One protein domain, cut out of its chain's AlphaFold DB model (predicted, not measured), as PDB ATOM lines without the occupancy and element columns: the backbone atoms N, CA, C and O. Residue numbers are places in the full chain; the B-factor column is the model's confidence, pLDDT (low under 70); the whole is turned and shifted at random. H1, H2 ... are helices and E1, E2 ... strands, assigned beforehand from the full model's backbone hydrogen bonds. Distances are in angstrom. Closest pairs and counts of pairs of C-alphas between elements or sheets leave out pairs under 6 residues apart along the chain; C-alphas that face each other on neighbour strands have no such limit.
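AT A GLANCE: This is residues 6 to 40 and 81 to 157 of the 160 residues of an uncharacterized protein of Leptotrombidium deliense (UniProt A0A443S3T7). A twisted sheet of four strands forms a wall, with helix H2 and the long link of residues 120 to 134 lying to one side of it and the other side bare. H1 packs on H2 toward the E1 edge, H3 lies beyond the E4 edge, and residues 6 to 25 make a long lead that starts beside E4 and swings round to H1. The printed part has 112 residues, with three named helices and four named strands in the order H1, E1, E2, H2, E3, E4, H3; the sheet runs E1, E2, E3, E4 and is mixed. The class is mixed, helices and strands, with under half of the residues in named elements. The whole is compact, with a radius of gyration of the C-alphas of 13.8 A and spans of 38 by 31 by 21 A.

HOW THE PARTS SIT: Residues 7 to 8 pair, antiparallel, with residues 138 to 139 of E4, residues 135 to 142. H1, residues 26 to 29, touches H2, residues 98 to 106; their closest C-alphas, those of Ile 29 and Ala 104, are 4.2 A apart. H1 is only just not on the sheet, with 4 pairs of C-alphas within 10 A. E1, residues 33 to 38, is an edge strand antiparallel to E2, residues 86 to 93, with N 35 and O 89 at 2.9 A. H2 only grazes the sheet, with its residues 101 to 105. E2 is parallel to E3, residues 112 to 119, with N 90 and O 115 at 2.8 A. E2, H2 and E3 form a strand-helix-strand unit, two parallel neighbour strands with a helix between, and its crossover is right-handed. E3 is parallel to the edge strand E4, with N 140 and O 116 at 2.8 A. E3 bends by 62 degrees at residue 115 and E4 by 65 degrees at residue 138. H3, residues 150 to 155, is not on the sheet and touches no helix. In H2 every O i to N i+4 pair is within hydrogen-bond range, in H3 1 of 2, and H1 is too short for such a pair.

IN THESE COORDINATES: H1 begins at C-alpha 26, (-70.321, 68.119, 16.902). E1 is 17.2 A long, E2 22.8 A, H2 12.5 A, E3 19.6 A and E4 19.8 A. E2 begins at C-alpha 86, (-81.483, 64.232, 29.986). H3 ends at C-alpha 155, (-63.817, 43.226, 30.331).

THE WHOLE: The C-alphas farthest apart, those of Gly 40 and Gln 149, are 39.2 A apart. Residues 41 to 80 are not printed, and C-alphas 40 and 81 are 10.7 A apart across that cut. The link from E3 to E4 is long, with 15 residues. The mean pLDDT of the printed part is 81.2; residues 6 to 17, 40, 81 to 83 and 147 to 157 are under 70.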
ATOM      1  N   GLU A   6     -78.277  42.616  22.505       39.88
ATOM      2  CA  GLU A   6     -78.594  43.587  23.540       39.88
ATOM      3  C   GLU A   6     -77.597  43.445  24.695       39.88
ATOM      4  O   GLU A   6     -77.347  42.330  25.161       39.88
ATOM      5  N   PHE A   7     -77.021  44.560  25.147       45.69
ATOM      6  CA  PHE A   7     -76.107  44.594  26.287       45.69
ATOM      7  C   PHE A   7     -76.572  45.663  27.277       45.69
ATOM      8  O   PHE A   7     -76.665  46.836  26.924       45.69
ATOM      9  N   HIS A   8     -76.857  45.243  28.510       38.25
ATOM     10  CA  HIS A   8     -77.080  46.131  29.649       38.25
ATOM     11  C   HIS A   8     -75.772  46.224  30.438       38.25
ATOM     12  O   HIS A   8     -75.315  45.219  30.982       38.25
ATOM     13  N   LEU A   9     -75.155  47.404  30.469       50.28
ATOM     14  CA  LEU A   9     -73.987  47.684  31.302       50.28
ATOM     15  C   LEU A   9     -74.492  48.297  32.612       50.28
ATOM     16  O   LEU A   9     -74.851  49.470  32.662       50.28
ATOM     17  N   GLN A  10     -74.575  47.489  33.671       37.28
ATOM     18  CA  GLN A  10     -74.831  47.985  35.025       37.28
ATOM     19  C   GLN A  10     -73.514  48.483  35.628       37.28
ATOM     20  O   GLN A  10     -72.544  47.735  35.718       37.28
ATOM     21  N   SER A  11     -73.474  49.760  36.006       49.78
ATOM     22  CA  SER A  11     -72.341  50.380  36.694       49.78
ATOM     23  C   SER A  11     -72.675  50.478  38.182       49.78
ATOM     24  O   SER A  11     -73.369  51.401  38.597       49.78
ATOM     25  N   ASP A  12     -72.199  49.511  38.971       43.66
ATOM     26  CA  ASP A  12     -72.185  49.584  40.435       43.66
ATOM     27  C   ASP A  12     -70.787  50.042  40.878       43.66
ATOM     28  O   ASP A  12     -69.824  49.275  40.839       43.66
ATOM     29  N   GLY A  13     -70.652  51.311  41.265       42.53
ATOM     30  CA  GLY A  13     -69.390  51.860  41.764       42.53
ATOM     31  C   GLY A  13     -69.493  53.335  42.140       42.53
ATOM     32  O   GLY A  13     -69.497  54.201  41.271       42.53
ATOM     33  N   GLU A  14     -69.562  53.609  43.444       44.06
ATOM     34  CA  GLU A  14     -69.518  54.940  44.063       44.06
ATOM     35  C   GLU A  14     -68.129  55.598  43.934       44.06
ATOM     36  O   GLU A  14     -67.435  55.821  44.921       44.06
ATOM     37  N   ASP A  15     -67.729  55.958  42.718       46.69
ATOM     38  CA  ASP A  15     -66.795  57.061  42.491       46.69
ATOM     39  C   ASP A  15     -67.580  58.145  41.756       46.69
ATOM     40  O   ASP A  15     -68.019  57.955  40.623       46.69
ATOM     41  N   ASN A  16     -67.808  59.278  42.423       47.88
ATOM     42  CA  ASN A  16     -68.631  60.384  41.932       47.88
ATOM     43  C   ASN A  16     -67.909  61.172  40.816       47.88
ATOM     44  O   ASN A  16     -67.673  62.376  40.923       47.88
ATOM     45  N   PHE A  17     -67.506  60.487  39.743       56.94
ATOM     46  CA  PHE A  17     -67.206  61.120  38.470       56.94
ATOM     47  C   PHE A  17     -68.537  61.595  37.901       56.94
ATOM     48  O   PHE A  17     -69.317  60.821  37.348       56.94
ATOM     49  N   MET A  18     -68.819  62.881  38.083       78.06
ATOM     50  CA  MET A  18     -69.987  63.511  37.487       78.06
ATOM     51  C   MET A  18     -69.784  63.555  35.965       78.06
ATOM     52  O   MET A  18     -69.137  64.455  35.434       78.06
ATOM     53  N   TYR A  19     -70.274  62.531  35.268       84.44
ATOM     54  CA  TYR A  19     -70.274  62.480  33.810       84.44
ATOM     55  C   TYR A  19     -71.192  63.570  33.242       84.44
ATOM     56  O   TYR A  19     -72.295  63.793  33.747       84.44
ATOM     57  N   ASN A  20     -70.768  64.227  32.162       90.69
ATOM     58  CA  ASN A  20     -71.608  65.181  31.449       90.69
ATOM     59  C   ASN A  20     -72.708  64.432  30.682       90.69
ATOM     60  O   ASN A  20     -72.424  63.570  29.852       90.69
ATOM     61  N   VAL A  21     -73.968  64.754  30.963       90.81
ATOM     62  CA  VAL A  21     -75.129  64.107  30.336       90.81
ATOM     63  C   VAL A  21     -75.523  64.731  29.000       90.81
ATOM     64  O   VAL A  21     -76.376  64.179  28.321       90.81
ATOM     65  N   ARG A  22     -74.930  65.867  28.615       93.19
ATOM     66  CA  ARG A  22     -75.172  66.515  27.319       93.19
ATOM     67  C   ARG A  22     -74.218  65.995  26.253       93.19
ATOM     68  O   ARG A  22     -73.163  65.442  26.560       93.19
ATOM     69  N   CYS A  23     -74.576  66.179  24.995       96.12
ATOM     70  CA  CYS A  23     -73.754  65.842  23.852       96.12
ATOM     71  C   CYS A  23     -72.491  66.718  23.797       96.12
ATOM     72  O   CYS A  23     -72.550  67.921  24.064       96.12
ATOM     73  N   PRO A  24     -71.339  66.143  23.414       96.81
ATOM     74  CA  PRO A  24     -70.150  66.929  23.109       96.81
ATOM     75  C   PRO A  24     -70.347  67.810  21.860       96.81
ATOM     76  O   PRO A  24     -71.275  67.568  21.074       96.81
ATOM     77  N   PRO A  25     -69.450  68.785  21.622       96.88
ATOM     78  CA  PRO A  25     -69.444  69.573  20.394       96.88
ATOM     79  C   PRO A  25     -69.413  68.679  19.138       96.88
ATOM     80  O   PRO A  25     -68.627  67.727  19.086       96.88
ATOM     81  N   PRO A  26     -70.236  68.952  18.105       96.06
ATOM     82  CA  PRO A  26     -70.321  68.119  16.902       96.06
ATOM     83  C   PRO A  26     -68.988  67.899  16.174       96.06
ATOM     84  O   PRO A  26     -68.779  66.850  15.565       96.06
ATOM     85  N   GLU A  27     -68.091  68.880  16.224       96.75
ATOM     86  CA  GLU A  27     -66.744  68.833  15.658       96.75
ATOM     87  C   GLU A  27     -65.845  67.780  16.315       96.75
ATOM     88  O   GLU A  27     -65.046  67.152  15.620       96.75
ATOM     89  N   ASP A  28     -66.024  67.528  17.613       96.50
ATOM     90  CA  ASP A  28     -65.212  66.583  18.385       96.50
ATOM     91  C   ASP A  28     -65.686  65.134  18.216       96.50
ATOM     92  O   ASP A  28     -64.932  64.189  18.452       96.50
ATOM     93  N   ILE A  29     -66.937  64.950  17.785       97.00
ATOM     94  CA  ILE A  29     -67.572  63.634  17.621       97.00
ATOM     95  C   ILE A  29     -67.803  63.256  16.159       97.00
ATOM     96  O   ILE A  29     -68.335  62.181  15.877       97.00
ATOM     97  N   HIS A  30     -67.427  64.106  15.204       96.12
ATOM     98  CA  HIS A  30     -67.641  63.838  13.786       96.12
ATOM     99  C   HIS A  30     -66.892  62.563  13.341       96.12
ATOM    100  O   HIS A  30     -65.697  62.436  13.612       96.12
ATOM    101  N   PRO A  31     -67.527  61.617  12.612       97.12
ATOM    102  CA  PRO A  31     -68.818  61.706  11.915       97.12
ATOM    103  C   PRO A  31     -70.012  61.097  12.672       97.12
ATOM    104  O   PRO A  31     -71.048  60.818  12.062       97.12
ATOM    105  N   CYS A  32     -69.883  60.847  13.973       97.62
ATOM    106  CA  CYS A  32     -71.010  60.430  14.795       97.62
ATOM    107  C   CYS A  32     -71.993  61.590  15.010       97.62
ATOM    108  O   CYS A  32     -71.672  62.765  14.832       97.62
ATOM    109  N   LYS A  33     -73.224  61.242  15.376       98.00
ATOM    110  CA  LYS A  33     -74.283  62.182  15.748       98.00
ATOM    111  C   LYS A  33     -74.729  61.881  17.164       98.00
ATOM    112  O   LYS A  33     -74.881  60.712  17.500       98.00
ATOM    113  N   CYS A  34     -74.966  62.918  17.949       97.75
ATOM    114  CA  CYS A  34     -75.505  62.817  19.295       97.75
ATOM    115  C   CYS A  34     -76.784  63.656  19.362       97.75
ATOM    116  O   CYS A  34     -76.837  64.740  18.777       97.75
ATOM    117  N   ILE A  35     -77.824  63.110  19.986       96.25
ATOM    118  CA  ILE A  35     -79.133  63.745  20.147       96.25
ATOM    119  C   ILE A  35     -79.482  63.713  21.631       96.25
ATOM    120  O   ILE A  35     -79.277  62.684  22.275       96.25
ATOM    121  N   GLU A  36     -80.006  64.823  22.142       94.31
ATOM    122  CA  GLU A  36     -80.457  64.982  23.525       94.31
ATOM    123  C   GLU A  36     -81.985  65.050  23.568       94.31
ATOM    124  O   GLU A  36     -82.604  65.671  22.699       94.31
ATOM    125  N   PHE A  37     -82.585  64.443  24.588       89.75
ATOM    126  CA  PHE A  37     -84.012  64.526  24.883       89.75
ATOM    127  C   PHE A  37     -84.214  64.783  26.377       89.75
ATOM    128  O   PHE A  37     -83.490  64.226  27.197       89.75
ATOM    129  N   GLU A  38     -85.211  65.591  26.738       87.19
ATOM    130  CA  GLU A  38     -85.591  65.808  28.135       87.19
ATOM    131  C   GLU A  38     -86.749  64.872  28.524       87.19
ATOM    132  O   GLU A  38     -87.842  64.943  27.959       87.19
ATOM    133  N   LYS A  39     -86.521  63.974  29.487       76.50
ATOM    134  CA  LYS A  39     -87.555  63.148  30.115       76.50
ATOM    135  C   LYS A  39     -88.492  64.044  30.917       76.50
ATOM    136  O   LYS A  39     -88.036  64.822  31.752       76.50
ATOM    137  N   GLY A  40     -89.797  63.873  30.726       65.81
ATOM    138  CA  GLY A  40     -90.809  64.526  31.560       65.81
ATOM    139  C   GLY A  40     -91.423  65.802  30.988       65.81
ATOM    140  O   GLY A  40     -92.264  66.387  31.656       65.81
ATOM    141  N   PRO A  81     -81.144  71.223  34.031       60.41
ATOM    142  CA  PRO A  81     -81.916  69.994  34.104       60.41
ATOM    143  C   PRO A  81     -81.134  68.961  34.909       60.41
ATOM    144  O   PRO A  81     -79.925  68.792  34.711       60.41
ATOM    145  N   HIS A  82     -81.816  68.317  35.860       67.44
ATOM    146  CA  HIS A  82     -81.208  67.278  36.680       67.44
ATOM    147  C   HIS A  82     -80.603  66.220  35.740       67.44
ATOM    148  O   HIS A  82     -81.215  65.900  34.726       67.44
ATOM    149  N   PRO A  83     -79.425  65.645  36.023       66.19
ATOM    150  CA  PRO A  83     -78.765  64.712  35.105       66.19
ATOM    151  C   PRO A  83     -79.641  63.524  34.672       66.19
ATOM    152  O   PRO A  83     -79.421  62.944  33.612       66.19
ATOM    153  N   ASP A  84     -80.658  63.181  35.459       74.19
ATOM    154  CA  ASP A  84     -81.609  62.106  35.158       74.19
ATOM    155  C   ASP A  84     -82.771  62.514  34.247       74.19
ATOM    156  O   ASP A  84     -83.491  61.640  33.763       74.19
ATOM    157  N   THR A  85     -82.934  63.807  33.964       85.56
ATOM    158  CA  THR A  85     -83.914  64.293  32.993       85.56
ATOM    159  C   THR A  85     -83.351  64.349  31.582       85.56
ATOM    160  O   THR A  85     -84.145  64.446  30.667       85.56
ATOM    161  N   ILE A  86     -82.038  64.247  31.350       88.81
ATOM    162  CA  ILE A  86     -81.483  64.232  29.986       88.81
ATOM    163  C   ILE A  86     -81.187  62.796  29.544       88.81
ATOM    164  O   ILE A  86     -80.478  62.048  30.223       88.81
ATOM    165  N   GLU A  87     -81.706  62.430  28.373       91.62
ATOM    166  CA  GLU A  87     -81.337  61.227  27.633       91.62
ATOM    167  C   GLU A  87     -80.497  61.568  26.412       91.62
ATOM    168  O   GLU A  87     -80.852  62.441  25.623       91.62
ATOM    169  N   THR A  88     -79.417  60.816  26.210       93.81
ATOM    170  CA  THR A  88     -78.561  60.932  25.028       93.81
ATOM    171  C   THR A  88     -78.599  59.687  24.156       93.81
ATOM    172  O   THR A  88     -78.424  58.554  24.612       93.81
ATOM    173  N   LEU A  89     -78.766  59.918  22.858       95.50
ATOM    174  CA  LEU A  89     -78.751  58.897  21.821       95.50
ATOM    175  C   LEU A  89     -77.643  59.202  20.816       95.50
ATOM    176  O   LEU A  89     -77.660  60.231  20.136       95.50
ATOM    177  N   VAL A  90     -76.685  58.286  20.701       97.12
ATOM    178  CA  VAL A  90     -75.519  58.423  19.829       97.12
ATOM    179  C   VAL A  90     -75.603  57.446  18.666       97.12
ATOM    180  O   VAL A  90     -75.828  56.252  18.844       97.12
ATOM    181  N   PHE A  91     -75.355  57.951  17.459       97.31
ATOM    182  CA  PHE A  91     -75.264  57.166  16.236       97.31
ATOM    183  C   PHE A  91     -73.921  57.377  15.549       97.31
ATOM    184  O   PHE A  91     -73.637  58.451  15.019       97.31
ATOM    185  N   CYS A  92     -73.145  56.309  15.441       96.69
ATOM    186  CA  CYS A  92     -71.957  56.247  14.602       96.69
ATOM    187  C   CYS A  92     -72.244  55.279  13.449       96.69
ATOM    188  O   CYS A  92     -72.425  54.082  13.680       96.69
ATOM    189  N   ARG A  93     -72.317  55.785  12.209       95.94
ATOM    190  CA  ARG A  93     -72.721  54.983  11.040       95.94
ATOM    191  C   ARG A  93     -71.677  54.998   9.930       95.94
ATOM    192  O   ARG A  93     -71.145  56.053   9.596       95.94
ATOM    193  N   HIS A  94     -71.451  53.842   9.307       95.88
ATOM    194  CA  HIS A  94     -70.619  53.678   8.105       95.88
ATOM    195  C   HIS A  94     -69.156  54.141   8.250       95.88
ATOM    196  O   HIS A  94     -68.507  54.503   7.262       95.88
ATOM    197  N   ILE A  95     -68.601  54.107   9.463       94.94
ATOM    198  CA  ILE A  95     -67.223  54.540   9.712       94.94
ATOM    199  C   ILE A  95     -66.266  53.385   9.413       94.94
ATOM    200  O   ILE A  95     -66.072  52.474  10.218       94.94
ATOM    201  N   ARG A  96     -65.662  53.411   8.221       93.62
ATOM    202  CA  ARG A  96     -64.771  52.335   7.750       93.62
ATOM    203  C   ARG A  96     -63.337  52.465   8.256       93.62
ATOM    204  O   ARG A  96     -62.644  51.458   8.403       93.62
ATOM    205  N   HIS A  97     -62.896  53.693   8.518       94.38
ATOM    206  CA  HIS A  97     -61.553  53.983   9.009       94.38
ATOM    207  C   HIS A  97     -61.519  53.921  10.534       94.38
ATOM    208  O   HIS A  97     -62.119  54.753  11.210       94.38
ATOM    209  N   ARG A  98     -60.765  52.956  11.074       91.00
ATOM    210  CA  ARG A  98     -60.628  52.737  12.525       91.00
ATOM    211  C   ARG A  98     -60.192  53.989  13.283       91.00
ATOM    212  O   ARG A  98     -60.714  54.249  14.358       91.00
ATOM    213  N   GLN A  99     -59.267  54.761  12.711       93.31
ATOM    214  CA  GLN A  99     -58.766  55.983  13.335       93.31
ATOM    215  C   GLN A  99     -59.865  57.042  13.476       93.31
ATOM    216  O   GLN A  99     -60.016  57.615  14.544       93.31
ATOM    217  N   VAL A 100     -60.687  57.223  12.437       95.81
ATOM    218  CA  VAL A 100     -61.814  58.169  12.450       95.81
ATOM    219  C   VAL A 100     -62.830  57.785  13.522       95.81
ATOM    220  O   VAL A 100     -63.279  58.640  14.272       95.81
ATOM    221  N   LEU A 101     -63.153  56.492  13.636       94.00
ATOM    222  CA  LEU A 101     -64.046  56.011  14.690       94.00
ATOM    223  C   LEU A 101     -63.452  56.259  16.078       94.00
ATOM    224  O   LEU A 101     -64.140  56.728  16.972       94.00
ATOM    225  N   HIS A 102     -62.174  55.942  16.257       93.00
ATOM    226  CA  HIS A 102     -61.494  56.123  17.530       93.00
ATOM    227  C   HIS A 102     -61.414  57.597  17.945       93.00
ATOM    228  O   HIS A 102     -61.614  57.906  19.114       93.00
ATOM    229  N   ASP A 103     -61.144  58.504  17.008       95.12
ATOM    230  CA  ASP A 103     -61.075  59.935  17.298       95.12
ATOM    231  C   ASP A 103     -62.460  60.525  17.586       95.12
ATOM    232  O   ASP A 103     -62.594  61.233  18.578       95.12
ATOM    233  N   ALA A 104     -63.500  60.126  16.847       96.25
ATOM    234  CA  ALA A 104     -64.884  60.498  17.157       96.25
ATOM    235  C   ALA A 104     -65.321  60.023  18.556       96.25
ATOM    236  O   ALA A 104     -65.991  60.743  19.290       96.25
ATOM    237  N   LEU A 105     -64.917  58.810  18.956       93.62
ATOM    238  CA  LEU A 105     -65.261  58.258  20.268       93.62
ATOM    239  C   LEU A 105     -64.505  58.924  21.424       93.62
ATOM    240  O   LEU A 105     -65.021  58.959  22.538       93.62
ATOM    241  N   LYS A 106     -63.339  59.536  21.178       93.88
ATOM    242  CA  LYS A 106     -62.665  60.356  22.199       93.88
ATOM    243  C   LYS A 106     -63.480  61.579  22.602       93.88
ATOM    244  O   LYS A 106     -63.365  61.981  23.756       93.88
ATOM    245  N   GLY A 107     -64.275  62.147  21.692       94.75
ATOM    246  CA  GLY A 107     -65.132  63.296  21.989       94.75
ATOM    247  C   GLY A 107     -66.154  63.013  23.093       94.75
ATOM    248  O   GLY A 107     -66.557  63.921  23.801       94.75
ATOM    249  N   PHE A 108     -66.508  61.744  23.313       94.31
ATOM    250  CA  PHE A 108     -67.442  61.329  24.365       94.31
ATOM    251  C   PHE A 108     -66.773  61.031  25.718       94.31
ATOM    252  O   PHE A 108     -67.443  60.594  26.652       94.31
ATOM    253  N   ARG A 109     -65.460  61.242  25.866       91.69
ATOM    254  CA  ARG A 109     -64.780  61.016  27.150       91.69
ATOM    255  C   ARG A 109     -65.300  61.972  28.220       91.69
ATOM    256  O   ARG A 109     -65.343  63.175  28.002       91.69
ATOM    257  N   GLY A 110     -65.645  61.436  29.384       90.06
ATOM    258  CA  GLY A 110     -66.279  62.177  30.469       90.06
ATOM    259  C   GLY A 110     -67.780  62.402  30.271       90.06
ATOM    260  O   GLY A 110     -68.383  63.099  31.084       90.06
ATOM    261  N   HIS A 111     -68.402  61.802  29.248       91.88
ATOM    262  CA  HIS A 111     -69.845  61.885  29.016       91.88
ATOM    263  C   HIS A 111     -70.591  60.606  29.418       91.88
ATOM    264  O   HIS A 111     -70.047  59.498  29.351       91.88
ATOM    265  N   ARG A 112     -71.863  60.775  29.806       90.12
ATOM    266  CA  ARG A 112     -72.836  59.692  29.983       90.12
ATOM    267  C   ARG A 112     -73.696  59.587  28.731       90.12
ATOM    268  O   ARG A 112     -74.312  60.567  28.316       90.12
ATOM    269  N   VAL A 113     -73.754  58.391  28.161       91.50
ATOM    270  CA  VAL A 113     -74.553  58.053  26.988       91.50
ATOM    271  C   VAL A 113     -75.610  57.024  27.364       91.50
ATOM    272  O   VAL A 113     -75.278  55.914  27.782       91.50
ATOM    273  N   ASN A 114     -76.888  57.368  27.195       91.12
ATOM    274  CA  ASN A 114     -77.976  56.431  27.482       91.12
ATOM    275  C   ASN A 114     -78.036  55.318  26.434       91.12
ATOM    276  O   ASN A 114     -78.058  54.144  26.794       91.12
ATOM    277  N   HIS A 115     -78.004  55.677  25.149       93.00
ATOM    278  CA  HIS A 115     -78.091  54.725  24.046       93.00
ATOM    279  C   HIS A 115     -76.994  54.968  23.013       93.00
ATOM    280  O   HIS A 115     -76.956  56.012  22.363       93.00
ATOM    281  N   PHE A 116     -76.112  53.986  22.822       93.69
ATOM    282  CA  PHE A 116     -75.001  54.069  21.880       93.69
ATOM    283  C   PHE A 116     -75.170  53.072  20.732       93.69
ATOM    284  O   PHE A 116     -75.091  51.867  20.942       93.69
ATOM    285  N   VAL A 117     -75.319  53.554  19.496       95.00
ATOM    286  CA  VAL A 117     -75.490  52.705  18.309       95.00
ATOM    287  C   VAL A 117     -74.296  52.824  17.363       95.00
ATOM    288  O   VAL A 117     -74.002  53.891  16.812       95.00
ATOM    289  N   LEU A 118     -73.639  51.693  17.111       93.62
ATOM    290  CA  LEU A 118     -72.602  51.528  16.095       93.62
ATOM    291  C   LEU A 118     -73.144  50.686  14.946       93.62
ATOM    292  O   LEU A 118     -73.255  49.470  15.061       93.62
ATOM    293  N   ASP A 119     -73.426  51.322  13.814       94.38
ATOM    294  CA  ASP A 119     -73.956  50.652  12.626       94.38
ATOM    295  C   ASP A 119     -72.928  50.644  11.493       94.38
ATOM    296  O   ASP A 119     -72.468  51.692  11.028       94.38
ATOM    297  N   SER A 120     -72.575  49.450  11.015       94.06
ATOM    298  CA  SER A 120     -71.692  49.273   9.856       94.06
ATOM    299  C   SER A 120     -70.321  49.953  10.034       94.06
ATOM    300  O   SER A 120     -69.707  50.431   9.076       94.06
ATOM    301  N   CYS A 121     -69.847  50.015  11.281       91.75
ATOM    302  CA  CYS A 121     -68.556  50.576  11.670       91.75
ATOM    303  C   CYS A 121     -67.488  49.480  11.795       91.75
ATOM    304  O   CYS A 121     -67.751  48.383  12.301       91.75
ATOM    305  N   THR A 122     -66.259  49.793  11.383       89.75
ATOM    306  CA  THR A 122     -65.100  48.907  11.554       89.75
ATOM    307  C   THR A 122     -64.543  49.051  12.971       89.75
ATOM    308  O   THR A 122     -63.691  49.912  13.208       89.75
ATOM    309  N   LEU A 123     -64.972  48.204  13.915       86.81
ATOM    310  CA  LEU A 123     -64.412  48.258  15.271       86.81
ATOM    311  C   LEU A 123     -63.014  47.618  15.318       86.81
ATOM    312  O   LEU A 123     -62.725  46.659  14.586       86.81
ATOM    313  N   PRO A 124     -62.108  48.150  16.153       83.00
ATOM    314  CA  PRO A 124     -60.908  47.427  16.544       83.00
ATOM    315  C   PRO A 124     -61.270  46.116  17.274       83.00
ATOM    316  O   PRO A 124     -62.343  46.018  17.870       83.00
ATOM    317  N   PRO A 125     -60.393  45.097  17.237       78.44
ATOM    318  CA  PRO A 125     -60.580  43.891  18.039       78.44
ATOM    319  C   PRO A 125     -60.623  44.250  19.532       78.44
ATOM    320  O   PRO A 125     -59.896  45.140  19.974       78.44
ATOM    321  N   PHE A 126     -61.481  43.575  20.294       75.31
ATOM    322  CA  PHE A 126     -61.596  43.745  21.745       75.31
ATOM    323  C   PHE A 126     -60.721  42.724  22.495       75.31
ATOM    324  O   PHE A 126     -60.561  41.609  21.989       75.31
ATOM    325  N   PRO A 127     -60.205  43.052  23.698       75.19
ATOM    326  CA  PRO A 127     -60.375  44.308  24.452       75.19
ATOM    327  C   PRO A 127     -59.528  45.477  23.905       75.19
ATOM    328  O   PRO A 127     -58.470  45.260  23.318       75.19
ATOM    329  N   ASN A 128     -60.005  46.717  24.063       78.62
ATOM    330  CA  ASN A 128     -59.312  47.943  23.640       78.62
ATOM    331  C   ASN A 128     -59.831  49.178  24.408       78.62
ATOM    332  O   ASN A 128     -60.872  49.117  25.054       78.62
ATOM    333  N   ASN A 129     -59.144  50.317  24.267       82.12
ATOM    334  CA  ASN A 129     -59.465  51.568  24.973       82.12
ATOM    335  C   ASN A 129     -60.446  52.471  24.204       82.12
ATOM    336  O   ASN A 129     -60.457  53.688  24.407       82.12
ATOM    337  N   LEU A 130     -61.226  51.906  23.277       84.81
ATOM    338  CA  LEU A 130     -62.112  52.674  22.401       84.81
ATOM    339  C   LEU A 130     -63.218  53.392  23.187       84.81
ATOM    340  O   LEU A 130     -63.572  54.510  22.837       84.81
ATOM    341  N   LEU A 131     -63.725  52.751  24.242       87.19
ATOM    342  CA  LEU A 131     -64.809  53.262  25.090       87.19
ATOM    343  C   LEU A 131     -64.307  53.766  26.450       87.19
ATOM    344  O   LEU A 131     -65.083  53.914  27.388       87.19
ATOM    345  N   ASN A 132     -62.998  53.991  26.577       84.69
ATOM    346  CA  ASN A 132     -62.402  54.394  27.845       84.69
ATOM    347  C   ASN A 132     -62.984  55.737  28.314       84.69
ATOM    348  O   ASN A 132     -62.961  56.711  27.558       84.69
ATOM    349  N   ASN A 133     -63.428  55.776  29.572       86.69
ATOM    350  CA  ASN A 133     -64.006  56.940  30.234       86.69
ATOM    351  C   ASN A 133     -65.255  57.476  29.514       86.69
ATOM    352  O   ASN A 133     -65.470  58.678  29.430       86.69
ATOM    353  N   ILE A 134     -66.073  56.580  28.969       89.06
ATOM    354  CA  ILE A 134     -67.420  56.892  28.493       89.06
ATOM    355  C   ILE A 134     -68.372  56.046  29.331       89.06
ATOM    356  O   ILE A 134     -68.245  54.823  29.352       89.06
ATOM    357  N   ASN A 135     -69.313  56.676  30.027       86.94
ATOM    358  CA  ASN A 135     -70.331  55.940  30.768       86.94
ATOM    359  C   ASN A 135     -71.469  55.596  29.804       86.94
ATOM    360  O   ASN A 135     -72.236  56.474  29.424       86.94
ATOM    361  N   ILE A 136     -71.539  54.346  29.349       88.00
ATOM    362  CA  ILE A 136     -72.552  53.890  28.389       88.00
ATOM    363  C   ILE A 136     -73.508  52.952  29.114       88.00
ATOM    364  O   ILE A 136     -73.090  51.886  29.555       88.00
ATOM    365  N   LEU A 137     -74.784  53.328  29.202       86.56
ATOM    366  CA  LEU A 137     -75.803  52.494  29.850       86.56
ATOM    367  C   LEU A 137     -76.227  51.328  28.951       86.56
ATOM    368  O   LEU A 137     -76.340  50.183  29.393       86.56
ATOM    369  N   TRP A 138     -76.439  51.625  27.669       86.62
ATOM    370  CA  TRP A 138     -76.854  50.647  26.676       86.62
ATOM    371  C   TRP A 138     -76.133  50.850  25.346       86.62
ATOM    372  O   TRP A 138     -75.965  51.976  24.868       86.62
ATOM    373  N   MET A 139     -75.719  49.742  24.727       88.81
ATOM    374  CA  MET A 139     -74.936  49.744  23.494       88.81
ATOM    375  C   MET A 139     -75.447  48.708  22.492       88.81
ATOM    376  O   MET A 139     -75.612  47.533  22.824       88.81
ATOM    377  N   GLU A 140     -75.594  49.128  21.238       89.81
ATOM    378  CA  GLU A 140     -75.955  48.281  20.106       89.81
ATOM    379  C   GLU A 140     -74.871  48.319  19.030       89.81
ATOM    380  O   GLU A 140     -74.420  49.381  18.591       89.81
ATOM    381  N   ILE A 141     -74.468  47.137  18.569       90.06
ATOM    382  CA  ILE A 141     -73.547  46.976  17.446       90.06
ATOM    383  C   ILE A 141     -74.302  46.260  16.328       90.06
ATOM    384  O   ILE A 141     -74.600  45.069  16.423       90.06
ATOM    385  N   VAL A 142     -74.583  46.988  15.250       91.19
ATOM    386  CA  VAL A 142     -75.386  46.528  14.114       91.19
ATOM    387  C   VAL A 142     -74.505  46.436  12.873       91.19
ATOM    388  O   VAL A 142     -73.644  47.283  12.637       91.19
ATOM    389  N   ASN A 143     -74.700  45.390  12.065       88.88
ATOM    390  CA  ASN A 143     -74.018  45.212  10.773       88.88
ATOM    391  C   ASN A 143     -72.481  45.338  10.835       88.88
ATOM    392  O   ASN A 143     -71.836  45.714   9.856       88.88
ATOM    393  N   SER A 144     -71.876  45.025  11.981       78.81
ATOM    394  CA  SER A 144     -70.425  45.036  12.149       78.81
ATOM    395  C   SER A 144     -69.856  43.627  11.991       78.81
ATOM    396  O   SER A 144     -70.477  42.636  12.368       78.81
ATOM    397  N   THR A 145     -68.645  43.528  11.446       73.94
ATOM    398  CA  THR A 145     -67.913  42.260  11.266       73.94
ATOM    399  C   THR A 145     -67.138  41.839  12.514       73.94
ATOM    400  O   THR A 145     -66.266  40.971  12.462       73.94
ATOM    401  N   VAL A 146     -67.410  42.489  13.642       74.31
ATOM    402  CA  VAL A 146     -66.608  42.374  14.852       74.31
ATOM    403  C   VAL A 146     -66.985  41.119  15.611       74.31
ATOM    404  O   VAL A 146     -68.144  40.879  15.938       74.31
ATOM    405  N   VAL A 147     -65.967  40.318  15.909       68.75
ATOM    406  CA  VAL A 147     -66.099  39.132  16.746       68.75
ATOM    407  C   VAL A 147     -65.767  39.537  18.175       68.75
ATOM    408  O   VAL A 147     -64.605  39.769  18.508       68.75
ATOM    409  N   LEU A 148     -66.795  39.633  19.017       68.00
ATOM    410  CA  LEU A 148     -66.614  39.800  20.455       68.00
ATOM    411  C   LEU A 148     -66.084  38.481  21.017       68.00
ATOM    412  O   LEU A 148     -66.765  37.455  20.983       68.00
ATOM    413  N   GLN A 149     -64.836  38.491  21.476       64.44
ATOM    414  CA  GLN A 149     -64.246  37.331  22.134       64.44
ATOM    415  C   GLN A 149     -64.780  37.215  23.563       64.44
ATOM    416  O   GLN A 149     -65.211  38.203  24.147       64.44
ATOM    417  N   HIS A 150     -64.719  36.018  24.148       55.25
ATOM    418  CA  HIS A 150     -65.231  35.732  25.497       55.25
ATOM    419  C   HIS A 150     -64.691  36.702  26.570       55.25
ATOM    420  O   HIS A 150     -65.390  37.034  27.519       55.25
ATOM    421  N   ALA A 151     -63.469  37.211  26.375       53.00
ATOM    422  CA  ALA A 151     -62.847  38.208  27.242       53.00
ATOM    423  C   ALA A 151     -63.552  39.578  27.230       53.00
ATOM    424  O   ALA A 151     -63.432  40.303  28.207       53.00
ATOM    425  N   PHE A 152     -64.302  39.935  26.180       57.16
ATOM    426  CA  PHE A 152     -65.084  41.178  26.130       57.16
ATOM    427  C   PHE A 152     -66.165  41.211  27.216       57.16
ATOM    428  O   PHE A 152     -66.319  42.229  27.880       57.16
ATOM    429  N   LEU A 153     -66.853  40.085  27.447       53.97
ATOM    430  CA  LEU A 153     -67.884  39.980  28.487       53.97
ATOM    431  C   LEU A 153     -67.296  40.166  29.890       53.97
ATOM    432  O   LEU A 153     -67.912  40.801  30.730       53.97
ATOM    433  N   ASN A 154     -66.073  39.683  30.107       46.53
ATOM    434  CA  ASN A 154     -65.372  39.845  31.382       46.53
ATOM    435  C   ASN A 154     -64.736  41.243  31.530       46.53
ATOM    436  O   ASN A 154     -64.460  41.694  32.633       46.53
ATOM    437  N   CYS A 155     -64.466  41.916  30.409       52.00
ATOM    438  CA  CYS A 155     -63.817  43.226  30.331       52.00
ATOM    439  C   CYS A 155     -64.804  44.384  30.523       52.00
ATOM    440  O   CYS A 155     -64.408  45.439  31.009       52.00
ATOM    441  N   ALA A 156     -66.084  44.172  30.200       51.31
ATOM    442  CA  ALA A 156     -67.170  45.121  30.437       51.31
ATOM    443  C   ALA A 156     -67.276  45.579  31.906       51.31
ATOM    444  O   ALA A 156     -67.698  46.701  32.159       51.31
ATOM    445  N   GLU A 157     -66.846  44.740  32.852       42.03
ATOM    446  CA  GLU A 157     -66.871  45.038  34.288       42.03
ATOM    447  C   GLU A 157     -65.537  45.587  34.833       42.03
ATOM    448  O   GLU A 157     -65.522  46.170  35.912       42.03
TER     449      GLU A 157